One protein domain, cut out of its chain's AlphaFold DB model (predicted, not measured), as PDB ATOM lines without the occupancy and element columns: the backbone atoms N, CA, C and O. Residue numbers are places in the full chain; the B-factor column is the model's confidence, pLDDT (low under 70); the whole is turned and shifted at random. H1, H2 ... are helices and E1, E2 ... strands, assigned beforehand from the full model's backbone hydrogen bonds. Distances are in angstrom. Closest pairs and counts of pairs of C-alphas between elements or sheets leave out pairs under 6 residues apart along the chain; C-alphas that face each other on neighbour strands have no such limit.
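AT A GLANCE: This is residues 38 to 131 of the 207 residues of an uncharacterized protein of Aphis craccivora (UniProt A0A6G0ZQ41). Two small three-stranded sheets stand end to end along the long axis, each with one helix over one face, and H1, over the first sheet, reaches E4 of the second with residues 56 to 60. The hairpin turns E2 to E3 and E5 to E6 lie at the two far ends. The 94 printed residues have two named helices and six strands, in the order E1 H1 E2 E3 E4 H2 E5 E6, class mixed; both sheets, E1 - E3 - E2 and E4 - E6 - E5, are antiparallel. The whole is compact, radius of gyration 14.0 A, and spans 47 by 26 by 20 A.

HOW THE PARTS SIT: E1, residues 41 to 43, H1, residues 49 to 60, and E2, residues 65 to 69, form a split strand-helix-strand unit, its crossover right-handed, with E3, residues 74 to 78, between the strands. N 41 and O 76 of E1 and E3 are 2.8 A apart, within hydrogen-bond range, as are N 66 and O 77 of the hairpin E2 and E3, 2.8 A. H1 makes two layers with this sheet, a helix on one face, at a height of 10.2 A, along the strands; its closest C-alphas to E2 are Lys 53 and Cys 67, 7.5 A. E4, residues 81 to 85, H2, residues 93 to 102, and E5, residues 107 to 114, form a second split strand-helix-strand unit, its crossover right-handed, with E6, residues 120 to 128, between the strands in the sheet. N 84 and O 124, 2.8 A, and N 111 and O 125, 2.9 A, are within range. H2 makes two layers here too, 9.0 A over the sheet, slantwise to the strands; its closest C-alphas to E5 are Lys 93 and Val 110, 6.1 A. The closest C-alphas of H1 and E4 are Ile 60 and Ile 84, 4.7 A. H1 and H2 are apart. In both helices every O i to N i+4 pair is within hydrogen-bond range.

IN THESE COORDINATES: E1 begins at C-alpha 41 (-11.832, -13.725, -10.458). H1 is 15.9 A long, H2 14.5 A, E5 20.4 A and E6 21.6 A; E6 bends by 60 degrees at residue 123 and ends at C-alpha 128 (-13.959, -26.685, -9.280).

THE WHOLE: The C-alphas farthest apart, of Thr 71 and Asn 117, are 47.6 A apart. The printed part has no cut and no long link. The mean pLDDT of the printed part is 80.7; residues 38 to 39, 89 and 131 are under 70.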
ATOM      1  N   ALA A  38      -7.812 -22.873 -12.029       67.88
ATOM      2  CA  ALA A  38      -9.230 -22.527 -12.149       67.88
ATOM      3  C   ALA A  38      -9.415 -21.167 -12.878       67.88
ATOM      4  O   ALA A  38      -8.438 -20.454 -13.115       67.88
ATOM      5  N   PRO A  39     -10.631 -20.747 -13.243       68.88
ATOM      6  CA  PRO A  39     -10.838 -19.405 -13.789       68.88
ATOM      7  C   PRO A  39     -10.430 -18.308 -12.780       68.88
ATOM      8  O   PRO A  39     -10.740 -18.446 -11.593       68.88
ATOM      9  N   PRO A  40      -9.740 -17.228 -13.193       78.69
ATOM     10  CA  PRO A  40      -9.434 -16.100 -12.316       78.69
ATOM     11  C   PRO A  40     -10.655 -15.193 -12.095       78.69
ATOM     12  O   PRO A  40     -11.391 -14.879 -13.030       78.69
ATOM     13  N   ILE A  41     -10.819 -14.706 -10.866       82.56
ATOM     14  CA  ILE A  41     -11.832 -13.725 -10.458       82.56
ATOM     15  C   ILE A  41     -11.173 -12.345 -10.381       82.56
ATOM     16  O   ILE A  41     -10.139 -12.180  -9.730       82.56
ATOM     17  N   TYR A  42     -11.785 -11.342 -11.007       82.69
ATOM     18  CA  TYR A  42     -11.311  -9.958 -10.978       82.69
ATOM     19  C   TYR A  42     -12.155  -9.138 -10.012       82.69
ATOM     20  O   TYR A  42     -13.372  -9.059 -10.166       82.69
ATOM     21  N   ILE A  43     -11.505  -8.506  -9.040       83.75
ATOM     22  CA  ILE A  43     -12.166  -7.675  -8.034       83.75
ATOM     23  C   ILE A  43     -11.601  -6.261  -8.130       83.75
ATOM     24  O   ILE A  43     -10.385  -6.064  -8.079       83.75
ATOM     25  N   LYS A  44     -12.490  -5.282  -8.302       85.12
ATOM     26  CA  LYS A  44     -12.154  -3.856  -8.346       85.12
ATOM     27  C   LYS A  44     -12.367  -3.215  -6.972       85.12
ATOM     28  O   LYS A  44     -12.970  -3.824  -6.092       85.12
ATOM     29  N   ASP A  45     -11.838  -2.007  -6.804       78.75
ATOM     30  CA  ASP A  45     -12.149  -1.114  -5.677       78.75
ATOM     31  C   ASP A  45     -11.760  -1.634  -4.282       78.75
ATOM     32  O   ASP A  45     -12.351  -1.272  -3.264       78.75
ATOM     33  N   ILE A  46     -10.708  -2.454  -4.204       79.31
ATOM     34  CA  ILE A  46     -10.120  -2.851  -2.919       79.31
ATOM     35  C   ILE A  46      -9.039  -1.850  -2.516       79.31
ATOM     36  O   ILE A  46      -7.941  -1.845  -3.068       79.31
ATOM     37  N   SER A  47      -9.334  -1.045  -1.497       76.94
ATOM     38  CA  SER A  47      -8.404  -0.052  -0.943       76.94
ATOM     39  C   SER A  47      -7.322  -0.656  -0.039       76.94
ATOM     40  O   SER A  47      -6.244  -0.083   0.099       76.94
ATOM     41  N   ASN A  48      -7.573  -1.823   0.569       83.88
ATOM     42  CA  ASN A  48      -6.629  -2.489   1.470       83.88
ATOM     43  C   ASN A  48      -6.444  -3.974   1.115       83.88
ATOM     44  O   ASN A  48      -7.157  -4.853   1.608       83.88
ATOM     45  N   TYR A  49      -5.437  -4.251   0.279       84.50
ATOM     46  CA  TYR A  49      -5.054  -5.605  -0.142       84.50
ATOM     47  C   TYR A  49      -4.763  -6.537   1.041       84.50
ATOM     48  O   TYR A  49      -5.158  -7.701   1.016       84.50
ATOM     49  N   SER A  50      -4.082  -6.045   2.081       85.81
ATOM     50  CA  SER A  50      -3.654  -6.870   3.216       85.81
ATOM     51  C   SER A  50      -4.855  -7.384   4.012       85.81
ATOM     52  O   SER A  50      -4.985  -8.587   4.244       85.81
ATOM     53  N   SER A  51      -5.793  -6.494   4.349       85.19
ATOM     54  CA  SER A  51      -7.036  -6.855   5.040       85.19
ATOM     55  C   SER A  51      -7.878  -7.831   4.222       85.19
ATOM     56  O   SER A  51      -8.336  -8.844   4.755       85.19
ATOM     57  N   PHE A  52      -8.024  -7.573   2.918       86.62
ATOM     58  CA  PHE A  52      -8.742  -8.461   2.005       86.62
ATOM     59  C   PHE A  52      -8.101  -9.853   1.927       86.62
ATOM     60  O   PHE A  52      -8.776 -10.862   2.128       86.62
ATOM     61  N   LYS A  53      -6.783  -9.923   1.702       84.25
ATOM     62  CA  LYS A  53      -6.040 -11.187   1.630       84.25
ATOM     63  C   LYS A  53      -6.166 -11.979   2.927       84.25
ATOM     64  O   LYS A  53      -6.400 -13.181   2.878       84.25
ATOM     65  N   ASN A  54      -6.073 -11.314   4.078       85.69
ATOM     66  CA  ASN A  54      -6.228 -11.956   5.381       85.69
ATOM     67  C   ASN A  54      -7.637 -12.532   5.580       85.69
ATOM     68  O   ASN A  54      -7.771 -13.642   6.099       85.69
ATOM     69  N   LEU A  55      -8.682 -11.814   5.158       85.06
ATOM     70  CA  LEU A  55     -10.055 -12.319   5.192       85.06
ATOM     71  C   LEU A  55     -10.208 -13.552   4.294       85.06
ATOM     72  O   LEU A  55     -10.723 -14.580   4.734       85.06
ATOM     73  N   LEU A  56      -9.689 -13.478   3.069       84.12
ATOM     74  CA  LEU A  56      -9.758 -14.569   2.108       84.12
ATOM     75  C   LEU A  56      -8.976 -15.803   2.591       84.12
ATOM     76  O   LEU A  56      -9.463 -16.924   2.484       84.12
ATOM     77  N   THR A  57      -7.812 -15.615   3.224       84.88
ATOM     78  CA  THR A  57      -7.036 -16.686   3.875       84.88
ATOM     79  C   THR A  57      -7.779 -17.314   5.048       84.88
ATOM     80  O   THR A  57      -7.716 -18.530   5.220       84.88
ATOM     81  N   LYS A  58      -8.513 -16.531   5.846       84.56
ATOM     82  CA  LYS A  58      -9.356 -17.078   6.919       84.56
ATOM     83  C   LYS A  58     -10.516 -17.908   6.364       84.56
ATOM     84  O   LYS A  58     -10.849 -18.931   6.958       84.56
ATOM     85  N   LEU A  59     -11.094 -17.484   5.240       83.19
ATOM     86  CA  LEU A  59     -12.254 -18.123   4.618       83.19
ATOM     87  C   LEU A  59     -11.890 -19.380   3.812       83.19
ATOM     88  O   LEU A  59     -12.522 -20.411   3.985       83.19
ATOM     89  N   ILE A  60     -10.878 -19.317   2.946       83.56
ATOM     90  CA  ILE A  60     -10.547 -20.382   1.975       83.56
ATOM     91  C   ILE A  60      -9.276 -21.160   2.391       83.56
ATOM     92  O   ILE A  60      -8.932 -22.214   1.851       83.56
ATOM     93  N   GLY A  61      -8.554 -20.667   3.398       78.25
ATOM     94  CA  GLY A  61      -7.248 -21.185   3.795       78.25
ATOM     95  C   GLY A  61      -6.093 -20.578   2.982       78.25
ATOM     96  O   GLY A  61      -6.300 -20.031   1.899       78.25
ATOM     97  N   PRO A  62      -4.850 -20.678   3.485       77.69
ATOM     98  CA  PRO A  62      -3.679 -20.033   2.879       77.69
ATOM     99  C   PRO A  62      -3.310 -20.583   1.495       77.69
ATOM    100  O   PRO A  62      -2.729 -19.860   0.695       77.69
ATOM    101  N   ASN A  63      -3.695 -21.829   1.199       78.31
ATOM    102  CA  ASN A  63      -3.402 -22.508  -0.070       78.31
ATOM    103  C   ASN A  63      -4.641 -22.627  -0.976       78.31
ATOM    104  O   ASN A  63      -4.606 -23.303  -2.003       78.31
ATOM    105  N   GLY A  64      -5.761 -22.021  -0.574       80.56
ATOM    106  CA  GLY A  64      -7.026 -22.114  -1.301       80.56
ATOM    107  C   GLY A  64      -7.115 -21.189  -2.515       80.56
ATOM    108  O   GLY A  64      -8.004 -21.351  -3.346       80.56
ATOM    109  N   PHE A  65      -6.208 -20.219  -2.619       84.31
ATOM    110  CA  PHE A  65      -6.174 -19.236  -3.694       84.31
ATOM    111  C   PHE A  65      -4.780 -18.622  -3.830       84.31
ATOM    112  O   PHE A  65      -3.949 -18.686  -2.926       84.31
ATOM    113  N   THR A  66      -4.562 -17.933  -4.944       82.31
ATOM    114  CA  THR A  66      -3.460 -16.988  -5.122       82.31
ATOM    115  C   THR A  66      -4.022 -15.609  -5.460       82.31
ATOM    116  O   THR A  66      -5.044 -15.496  -6.133       82.31
ATOM    117  N   CYS A  67      -3.382 -14.549  -4.966       81.75
ATOM    118  CA  CYS A  67      -3.781 -13.170  -5.251       81.75
ATOM    119  C   CYS A  67      -2.652 -12.430  -5.956       81.75
ATOM    120  O   CYS A  67      -1.543 -12.363  -5.426       81.75
ATOM    121  N   LYS A  68      -2.958 -11.808  -7.095       81.44
ATOM    122  CA  LYS A  68      -2.073 -10.859  -7.780       81.44
ATOM    123  C   LYS A  68      -2.745  -9.492  -7.797       81.44
ATOM    124  O   LYS A  68      -3.907  -9.398  -8.174       81.44
ATOM    125  N   SER A  69      -2.039  -8.451  -7.370       80.81
ATOM    126  CA  SER A  69      -2.562  -7.082  -7.407       80.81
ATOM    127  C   SER A  69      -2.044  -6.356  -8.639       80.81
ATOM    128  O   SER A  69      -0.863  -6.456  -8.963       80.81
ATOM    129  N   SER A  70      -2.930  -5.609  -9.284       79.69
ATOM    130  CA  SER A  70      -2.613  -4.538 -10.224       79.69
ATOM    131  C   SER A  70      -2.966  -3.186  -9.586       79.69
ATOM    132  O   SER A  70      -3.417  -3.137  -8.440       79.69
ATOM    133  N   THR A  71      -2.770  -2.091 -10.320       78.06
ATOM    134  CA  THR A  71      -3.178  -0.736  -9.913       78.06
ATOM    135  C   THR A  71      -4.693  -0.522  -9.972       78.06
ATOM    136  O   THR A  71      -5.204   0.350  -9.280       78.06
ATOM    137  N   SER A  72      -5.421  -1.307 -10.773       79.25
ATOM    138  CA  SER A  72      -6.863  -1.129 -11.018       79.25
ATOM    139  C   SER A  72      -7.744  -2.301 -10.574       79.25
ATOM    140  O   SER A  72      -8.966  -2.172 -10.536       79.25
ATOM    141  N   TYR A  73      -7.157  -3.455 -10.259       84.19
ATOM    142  CA  TYR A  73      -7.890  -4.645  -9.829       84.19
ATOM    143  C   TYR A  73      -6.981  -5.629  -9.095       84.19
ATOM    144  O   TYR A  73      -5.764  -5.656  -9.289       84.19
ATOM    145  N   ILE A  74      -7.593  -6.494  -8.293       83.94
ATOM    146  CA  ILE A  74      -6.970  -7.690  -7.731       83.94
ATOM    147  C   ILE A  74      -7.484  -8.901  -8.504       83.94
ATOM    148  O   ILE A  74      -8.686  -9.070  -8.698       83.94
ATOM    149  N   ILE A  75      -6.560  -9.756  -8.928       84.25
ATOM    150  CA  ILE A  75      -6.848 -11.066  -9.502       84.25
ATOM    151  C   ILE A  75      -6.797 -12.088  -8.370       84.25
ATOM    152  O   ILE A  75      -5.740 -12.297  -7.768       84.25
ATOM    153  N   VAL A  76      -7.924 -12.736  -8.095       84.31
ATOM    154  CA  VAL A  76      -8.022 -13.881  -7.192       84.31
ATOM    155  C   VAL A  76      -8.133 -15.138  -8.032       84.31
ATOM    156  O   VAL A  76      -9.090 -15.335  -8.767       84.31
ATOM    157  N   GLN A  77      -7.141 -15.999  -7.916       82.94
ATOM    158  CA  GLN A  77      -7.070 -17.252  -8.636       82.94
ATOM    159  C   GLN A  77      -7.316 -18.391  -7.640       82.94
ATOM    160  O   GLN A  77      -6.392 -18.734  -6.896       82.94
ATOM    161  N   PRO A  78      -8.533 -18.959  -7.576       80.94
ATOM    162  CA  PRO A  78      -8.808 -20.083  -6.693       80.94
ATOM    163  C   PRO A  78      -7.999 -21.312  -7.119       80.94
ATOM    164  O   PRO A  78      -7.709 -21.517  -8.304       80.94
ATOM    165  N   SER A  79      -7.622 -22.122  -6.135       82.50
ATOM    166  CA  SER A  79      -7.071 -23.455  -6.362       82.50
ATOM    167  C   SER A  79      -8.171 -24.371  -6.903       82.50
ATOM    168  O   SER A  79      -9.344 -24.185  -6.595       82.50
ATOM    169  N   ILE A  80      -7.814 -25.395  -7.682       82.06
ATOM    170  CA  ILE A  80      -8.788 -26.386  -8.192       82.06
ATOM    171  C   ILE A  80      -9.523 -27.064  -7.029       82.06
ATOM    172  O   ILE A  80     -10.715 -27.347  -7.107       82.06
ATOM    173  N   ARG A  81      -8.792 -27.314  -5.939       83.81
ATOM    174  CA  ARG A  81      -9.289 -27.923  -4.708       83.81
ATOM    175  C   ARG A  81      -9.004 -26.993  -3.546       83.81
ATOM    176  O   ARG A  81      -7.861 -26.575  -3.360       83.81
ATOM    177  N   PHE A  82     -10.025 -26.697  -2.757       85.25
ATOM    178  CA  PHE A  82      -9.898 -25.842  -1.583       85.25
ATOM    179  C   PHE A  82     -10.907 -26.218  -0.500       85.25
ATOM    180  O   PHE A  82     -11.812 -27.025  -0.712       85.25
ATOM    181  N   VAL A  83     -10.719 -25.645   0.691       84.75
ATOM    182  CA  VAL A  83     -11.616 -25.838   1.830       84.75
ATOM    183  C   VAL A  83     -12.209 -24.496   2.219       84.75
ATOM    184  O   VAL A  83     -11.479 -23.593   2.618       84.75
ATOM    185  N   ILE A  84     -13.530 -24.385   2.154       85.12
ATOM    186  CA  ILE A  84     -14.251 -23.256   2.734       85.12
ATOM    187  C   ILE A  84     -14.356 -23.499   4.236       85.12
ATOM    188  O   ILE A  84     -14.752 -24.581   4.666       85.12
ATOM    189  N   ARG A  85     -13.979 -22.502   5.032       82.75
ATOM    190  CA  ARG A  85     -14.000 -22.513   6.495       82.75
ATOM    191  C   ARG A  85     -15.054 -21.548   7.018       82.75
ATOM    192  O   ARG A  85     -15.382 -20.573   6.352       82.75
ATOM    193  N   ASN A  86     -15.507 -21.777   8.247       79.00
ATOM    194  CA  ASN A  86     -16.447 -20.904   8.962       79.00
ATOM    195  C   ASN A  86     -17.794 -20.732   8.242       79.00
ATOM    196  O   ASN A  86     -18.463 -19.716   8.414       79.00
ATOM    197  N   LEU A  87     -18.189 -21.727   7.449       79.38
ATOM    198  CA  LEU A  87     -19.509 -21.775   6.840       79.38
ATOM    199  C   LEU A  87     -20.422 -22.595   7.751       79.38
ATOM    200  O   LEU A  87     -20.066 -23.710   8.137       79.38
ATOM    201  N   HIS A  88     -21.556 -22.028   8.154       75.62
ATOM    202  CA  HIS A  88     -22.456 -22.680   9.102       75.62
ATOM    203  C   HIS A  88     -22.961 -24.019   8.539       75.62
ATOM    204  O   HIS A  88     -23.220 -24.147   7.347       75.62
ATOM    205  N   PHE A  89     -23.123 -25.031   9.395       65.25
ATOM    206  CA  PHE A  89     -23.517 -26.382   8.969       65.25
ATOM    207  C   PHE A  89     -24.927 -26.450   8.356       65.25
ATOM    208  O   PHE A  89     -25.264 -27.452   7.735       65.25
ATOM    209  N   SER A  90     -25.749 -25.407   8.532       73.62
ATOM    210  CA  SER A  90     -27.048 -25.289   7.858       73.62
ATOM    211  C   SER A  90     -26.926 -24.948   6.375       73.62
ATOM    212  O   SER A  90     -27.911 -25.071   5.655       73.62
ATOM    213  N   THR A  91     -25.761 -24.483   5.913       82.00
ATOM    214  CA  THR A  91     -25.541 -24.205   4.497       82.00
ATOM    215  C   THR A  91     -25.526 -25.514   3.724       82.00
ATOM    216  O   THR A  91     -24.762 -26.434   4.030       82.00
ATOM    217  N   THR A  92     -26.382 -25.604   2.713       82.12
ATOM    218  CA  THR A  92     -26.525 -26.823   1.925       82.12
ATOM    219  C   THR A  92     -25.459 -26.891   0.831       82.12
ATOM    220  O   THR A  92     -24.910 -25.878   0.390       82.12
ATOM    221  N   LYS A  93     -25.161 -28.104   0.345       84.50
ATOM    222  CA  LYS A  93     -24.252 -28.288  -0.801       84.50
ATOM    223  C   LYS A  93     -24.742 -27.503  -2.026       84.50
ATOM    224  O   LYS A  93     -23.925 -26.971  -2.769       84.50
ATOM    225  N   THR A  94     -26.058 -27.416  -2.215       81.06
ATOM    226  CA  THR A  94     -26.703 -26.700  -3.322       81.06
ATOM    227  C   THR A  94     -26.465 -25.198  -3.266       81.06
ATOM    228  O   THR A  94     -26.131 -24.625  -4.297       81.06
ATOM    229  N   ASP A  95     -26.525 -24.579  -2.083       83.88
ATOM    230  CA  ASP A  95     -26.256 -23.140  -1.933       83.88
ATOM    231  C   ASP A  95     -24.814 -22.802  -2.333       83.88
ATOM    232  O   ASP A  95     -24.554 -21.819  -3.024       83.88
ATOM    233  N   ILE A  96     -23.866 -23.666  -1.949       82.69
ATOM    234  CA  ILE A  96     -22.446 -23.520  -2.299       82.69
ATOM    235  C   ILE A  96     -22.253 -23.668  -3.810       82.69
ATOM    236  O   ILE A  96     -21.538 -22.875  -4.423       82.69
ATOM    237  N   VAL A  97     -22.889 -24.672  -4.421       78.69
ATOM    238  CA  VAL A  97     -22.833 -24.878  -5.874       78.69
ATOM    239  C   VAL A  97     -23.415 -23.674  -6.612       78.69
ATOM    240  O   VAL A  97     -22.799 -23.204  -7.568       78.69
ATOM    241  N   PHE A  98     -24.558 -23.156  -6.165       79.06
ATOM    242  CA  PHE A  98     -25.222 -22.009  -6.775       79.06
ATOM    243  C   PHE A  98     -24.351 -20.749  -6.709       79.06
ATOM    244  O   PHE A  98     -24.033 -20.186  -7.753       79.06
ATOM    245  N   ALA A  99     -23.866 -20.377  -5.521       80.12
ATOM    246  CA  ALA A  99     -23.031 -19.188  -5.341       80.12
ATOM    247  C   ALA A  99     -21.743 -19.237  -6.186       80.12
ATOM    248  O   ALA A  99     -21.331 -18.242  -6.780       80.12
ATOM    249  N   LEU A 100     -21.104 -20.407  -6.287       80.00
ATOM    250  CA  LEU A 100     -19.928 -20.584  -7.144       80.00
ATOM    251  C   LEU A 100     -20.282 -20.529  -8.638       80.00
ATOM    252  O   LEU A 100     -19.504 -20.002  -9.433       80.00
ATOM    253  N   SER A 101     -21.462 -21.025  -9.016       72.50
ATOM    254  CA  SER A 101     -21.953 -20.975 -10.398       72.50
ATOM    255  C   SER A 101     -22.262 -19.543 -10.844       72.50
ATOM    256  O   SER A 101     -21.921 -19.174 -11.968       72.50
ATOM    257  N   GLU A 102     -22.832 -18.711  -9.964       76.38
ATOM    258  CA  GLU A 102     -23.033 -17.274 -10.219       76.38
ATOM    259  C   GLU A 102     -21.706 -16.549 -10.476       76.38
ATOM    260  O   GLU A 102     -21.613 -15.689 -11.353       76.38
ATOM    261  N   LEU A 103     -20.641 -16.978  -9.795       72.00
ATOM    262  CA  LEU A 103     -19.273 -16.501 -10.002       72.00
ATOM    263  C   LEU A 103     -18.577 -17.142 -11.218       72.00
ATOM    264  O   LEU A 103     -17.369 -16.999 -11.383       72.00
ATOM    265  N   ARG A 104     -19.330 -17.821 -12.095       70.12
ATOM    266  CA  ARG A 104     -18.844 -18.479 -13.321       70.12
ATOM    267  C   ARG A 104     -17.856 -19.623 -13.072       70.12
ATOM    268  O   ARG A 104     -17.082 -19.973 -13.961       70.12
ATOM    269  N   HIS A 105     -17.908 -20.252 -11.900       73.00
ATOM    270  CA  HIS A 105     -17.150 -21.469 -11.629       73.00
ATOM    271  C   HIS A 105     -18.015 -22.706 -11.834       73.00
ATOM    272  O   HIS A 105     -19.061 -22.873 -11.210       73.00
ATOM    273  N   SER A 106     -17.540 -23.628 -12.669       76.81
ATOM    274  CA  SER A 106     -18.142 -24.954 -12.777       76.81
ATOM    275  C   SER A 106     -17.692 -25.809 -11.597       76.81
ATOM    276  O   SER A 106     -16.522 -26.179 -11.502       76.81
ATOM    277  N   VAL A 107     -18.606 -26.111 -10.682       79.38
ATOM    278  CA  VAL A 107     -18.311 -26.919  -9.496       79.38
ATOM    279  C   VAL A 107     -18.377 -28.402  -9.849       79.38
ATOM    280  O   VAL A 107     -19.379 -28.878 -10.368       79.38
ATOM    281  N   VAL A 108     -17.301 -29.134  -9.562       82.31
ATOM    282  CA  VAL A 108     -17.197 -30.582  -9.796       82.31
ATOM    283  C   VAL A 108     -17.686 -31.347  -8.575       82.31
ATOM    284  O   VAL A 108     -18.391 -32.346  -8.703       82.31
ATOM    285  N   ARG A 109     -17.307 -30.895  -7.374       80.50
ATOM    286  CA  ARG A 109     -17.635 -31.597  -6.131       80.50
ATOM    287  C   ARG A 109     -17.719 -30.642  -4.948       80.50
ATOM    288  O   ARG A 109     -16.829 -29.821  -4.757       80.50
ATOM    289  N   VAL A 110     -18.744 -30.813  -4.116       85.44
ATOM    290  CA  VAL A 110     -18.858 -30.177  -2.794       85.44
ATOM    291  C   VAL A 110     -19.127 -31.251  -1.755       85.44
ATOM    292  O   VAL A 110     -20.003 -32.099  -1.935       85.44
ATOM    293  N   GLN A 111     -18.377 -31.218  -0.661       85.88
ATOM    294  CA  GLN A 111     -18.453 -32.237   0.370       85.88
ATOM    295  C   GLN A 111     -18.241 -31.639   1.753       85.88
ATOM    296  O   GLN A 111     -17.240 -30.973   2.013       85.88
ATOM    297  N   THR A 112     -19.178 -31.906   2.655       85.00
ATOM    298  CA  THR A 112     -19.043 -31.532   4.059       85.00
ATOM    299  C   THR A 112     -17.938 -32.357   4.695       85.00
ATOM    300  O   THR A 112     -17.862 -33.576   4.514       85.00
ATOM    301  N   ILE A 113     -17.073 -31.686   5.440       83.25
ATOM    302  CA  ILE A 113     -16.021 -32.344   6.194       83.25
ATOM    303  C   ILE A 113     -16.578 -32.742   7.568       83.25
ATOM    304  O   ILE A 113     -17.369 -32.005   8.160       83.25
ATOM    305  N   LEU A 114     -16.164 -33.905   8.080       81.81
ATOM    306  CA  LEU A 114     -16.544 -34.393   9.407       81.81
ATOM    307  C   LEU A 114     -15.355 -34.415  10.377       81.81
ATOM    308  O   LEU A 114     -14.207 -34.609   9.978       81.81
ATOM    309  N   ASP A 115     -15.660 -34.286  11.665       79.31
ATOM    310  CA  ASP A 115     -14.749 -34.623  12.765       79.31
ATOM    311  C   ASP A 115     -14.554 -36.154  12.870       79.31
ATOM    312  O   ASP A 115     -15.319 -36.942  12.309       79.31
ATOM    313  N   LYS A 116     -13.569 -36.600  13.659       77.38
ATOM    314  CA  LYS A 116     -13.293 -38.013  13.984       77.38
ATOM    315  C   LYS A 116     -14.538 -38.773  14.445       77.38
ATOM    316  O   LYS A 116     -14.694 -39.952  14.150       77.38
ATOM    317  N   ASN A 117     -15.437 -38.066  15.123       84.50
ATOM    318  CA  ASN A 117     -16.701 -38.582  15.640       84.50
ATOM    319  C   ASN A 117     -17.838 -38.592  14.599       84.50
ATOM    320  O   ASN A 117     -19.000 -38.705  14.973       84.50
ATOM    321  N   LYS A 118     -17.531 -38.421  13.306       78.75
ATOM    322  CA  LYS A 118     -18.497 -38.340  12.196       78.75
ATOM    323  C   LYS A 118     -19.517 -37.197  12.316       78.75
ATOM    324  O   LYS A 118     -20.595 -37.263  11.734       78.75
ATOM    325  N   ARG A 119     -19.182 -36.133  13.047       79.94
ATOM    326  CA  ARG A 119     -20.045 -34.948  13.193       79.94
ATOM    327  C   ARG A 119     -19.688 -33.889  12.147       79.94
ATOM    328  O   ARG A 119     -18.489 -33.663  11.958       79.94
ATOM    329  N   PRO A 120     -20.673 -33.232  11.501       77.69
ATOM    330  CA  PRO A 120     -20.418 -32.132  10.575       77.69
ATOM    331  C   PRO A 120     -19.656 -31.005  11.259       77.69
ATOM    332  O   PRO A 120     -20.033 -30.565  12.344       77.69
ATOM    333  N   ILE A 121     -18.586 -30.543  10.621       81.75
ATOM    334  CA  ILE A 121     -17.869 -29.340  11.040       81.75
ATOM    335  C   ILE A 121     -18.134 -28.214  10.037       81.75
ATOM    336  O   ILE A 121     -18.508 -28.504   8.899       81.75
ATOM    337  N   PRO A 122     -17.955 -26.937  10.423       84.00
ATOM    338  CA  PRO A 122     -18.187 -25.783   9.548       84.00
ATOM    339  C   PRO A 122     -17.086 -25.626   8.481       84.00
ATOM    340  O   PRO A 122     -16.523 -24.545   8.292       84.00
ATOM    341  N   LEU A 123     -16.732 -26.734   7.824       84.19
ATOM    342  CA  LEU A 123     -15.744 -26.845   6.766       84.19
ATOM    343  C   LEU A 123     -16.337 -27.627   5.584       84.19
ATOM    344  O   LEU A 123     -16.917 -28.701   5.759       84.19
ATOM    345  N   PHE A 124     -16.110 -27.131   4.371       85.00
ATOM    346  CA  PHE A 124     -16.547 -27.776   3.135       85.00
ATOM    347  C   PHE A 124     -15.375 -27.931   2.180       85.00
ATOM    348  O   PHE A 124     -14.690 -26.961   1.863       85.00
ATOM    349  N   PHE A 125     -15.154 -29.151   1.708       85.19
ATOM    350  CA  PHE A 125     -14.250 -29.424   0.604       85.19
ATOM    351  C   PHE A 125     -14.950 -29.088  -0.711       85.19
ATOM    352  O   PHE A 125     -16.066 -29.553  -0.959       85.19
ATOM    353  N   VAL A 126     -14.283 -28.306  -1.553       85.81
ATOM    354  CA  VAL A 126     -14.789 -27.894  -2.858       85.81
ATOM    355  C   VAL A 126     -13.749 -28.195  -3.928       85.81
ATOM    356  O   VAL A 126     -12.562 -27.907  -3.769       85.81
ATOM    357  N   GLU A 127     -14.219 -28.774  -5.026       84.38
ATOM    358  CA  GLU A 127     -13.470 -28.984  -6.256       84.38
ATOM    359  C   GLU A 127     -14.191 -28.280  -7.401       84.38
ATOM    360  O   GLU A 127     -15.378 -28.515  -7.637       84.38
ATOM    361  N   VAL A 128     -13.472 -27.413  -8.105       82.88
ATOM    362  CA  VAL A 128     -13.959 -26.685  -9.280       82.88
ATOM    363  C   VAL A 128     -13.241 -27.180 -10.530       82.88
ATOM    364  O   VAL A 128     -12.105 -27.645 -10.466       82.88
ATOM    365  N   SER A 129     -13.903 -27.099 -11.680       75.44
ATOM    366  CA  SER A 129     -13.312 -27.474 -12.960       75.44
ATOM    367  C   SER A 129     -12.163 -26.532 -13.306       75.44
ATOM    368  O   SER A 129     -12.215 -25.329 -13.033       75.44
ATOM    369  N   GLN A 130     -11.142 -27.077 -13.965       71.00
ATOM    370  CA  GLN A 130     -10.123 -26.264 -14.620       71.00
ATOM    371  C   GLN A 130     -10.781 -25.404 -15.700       71.00
ATOM    372  O   GLN A 130     -11.713 -25.862 -16.373       71.00
ATOM    373  N   ASP A 131     -10.281 -24.179 -15.881       65.25
ATOM    374  CA  ASP A 131     -10.613 -23.423 -17.082       65.25
ATOM    375  C   ASP A 131      -9.945 -24.138 -18.262       65.25
ATOM    376  O   ASP A 131      -8.711 -24.259 -18.283       65.25
TER     377      ASP A 131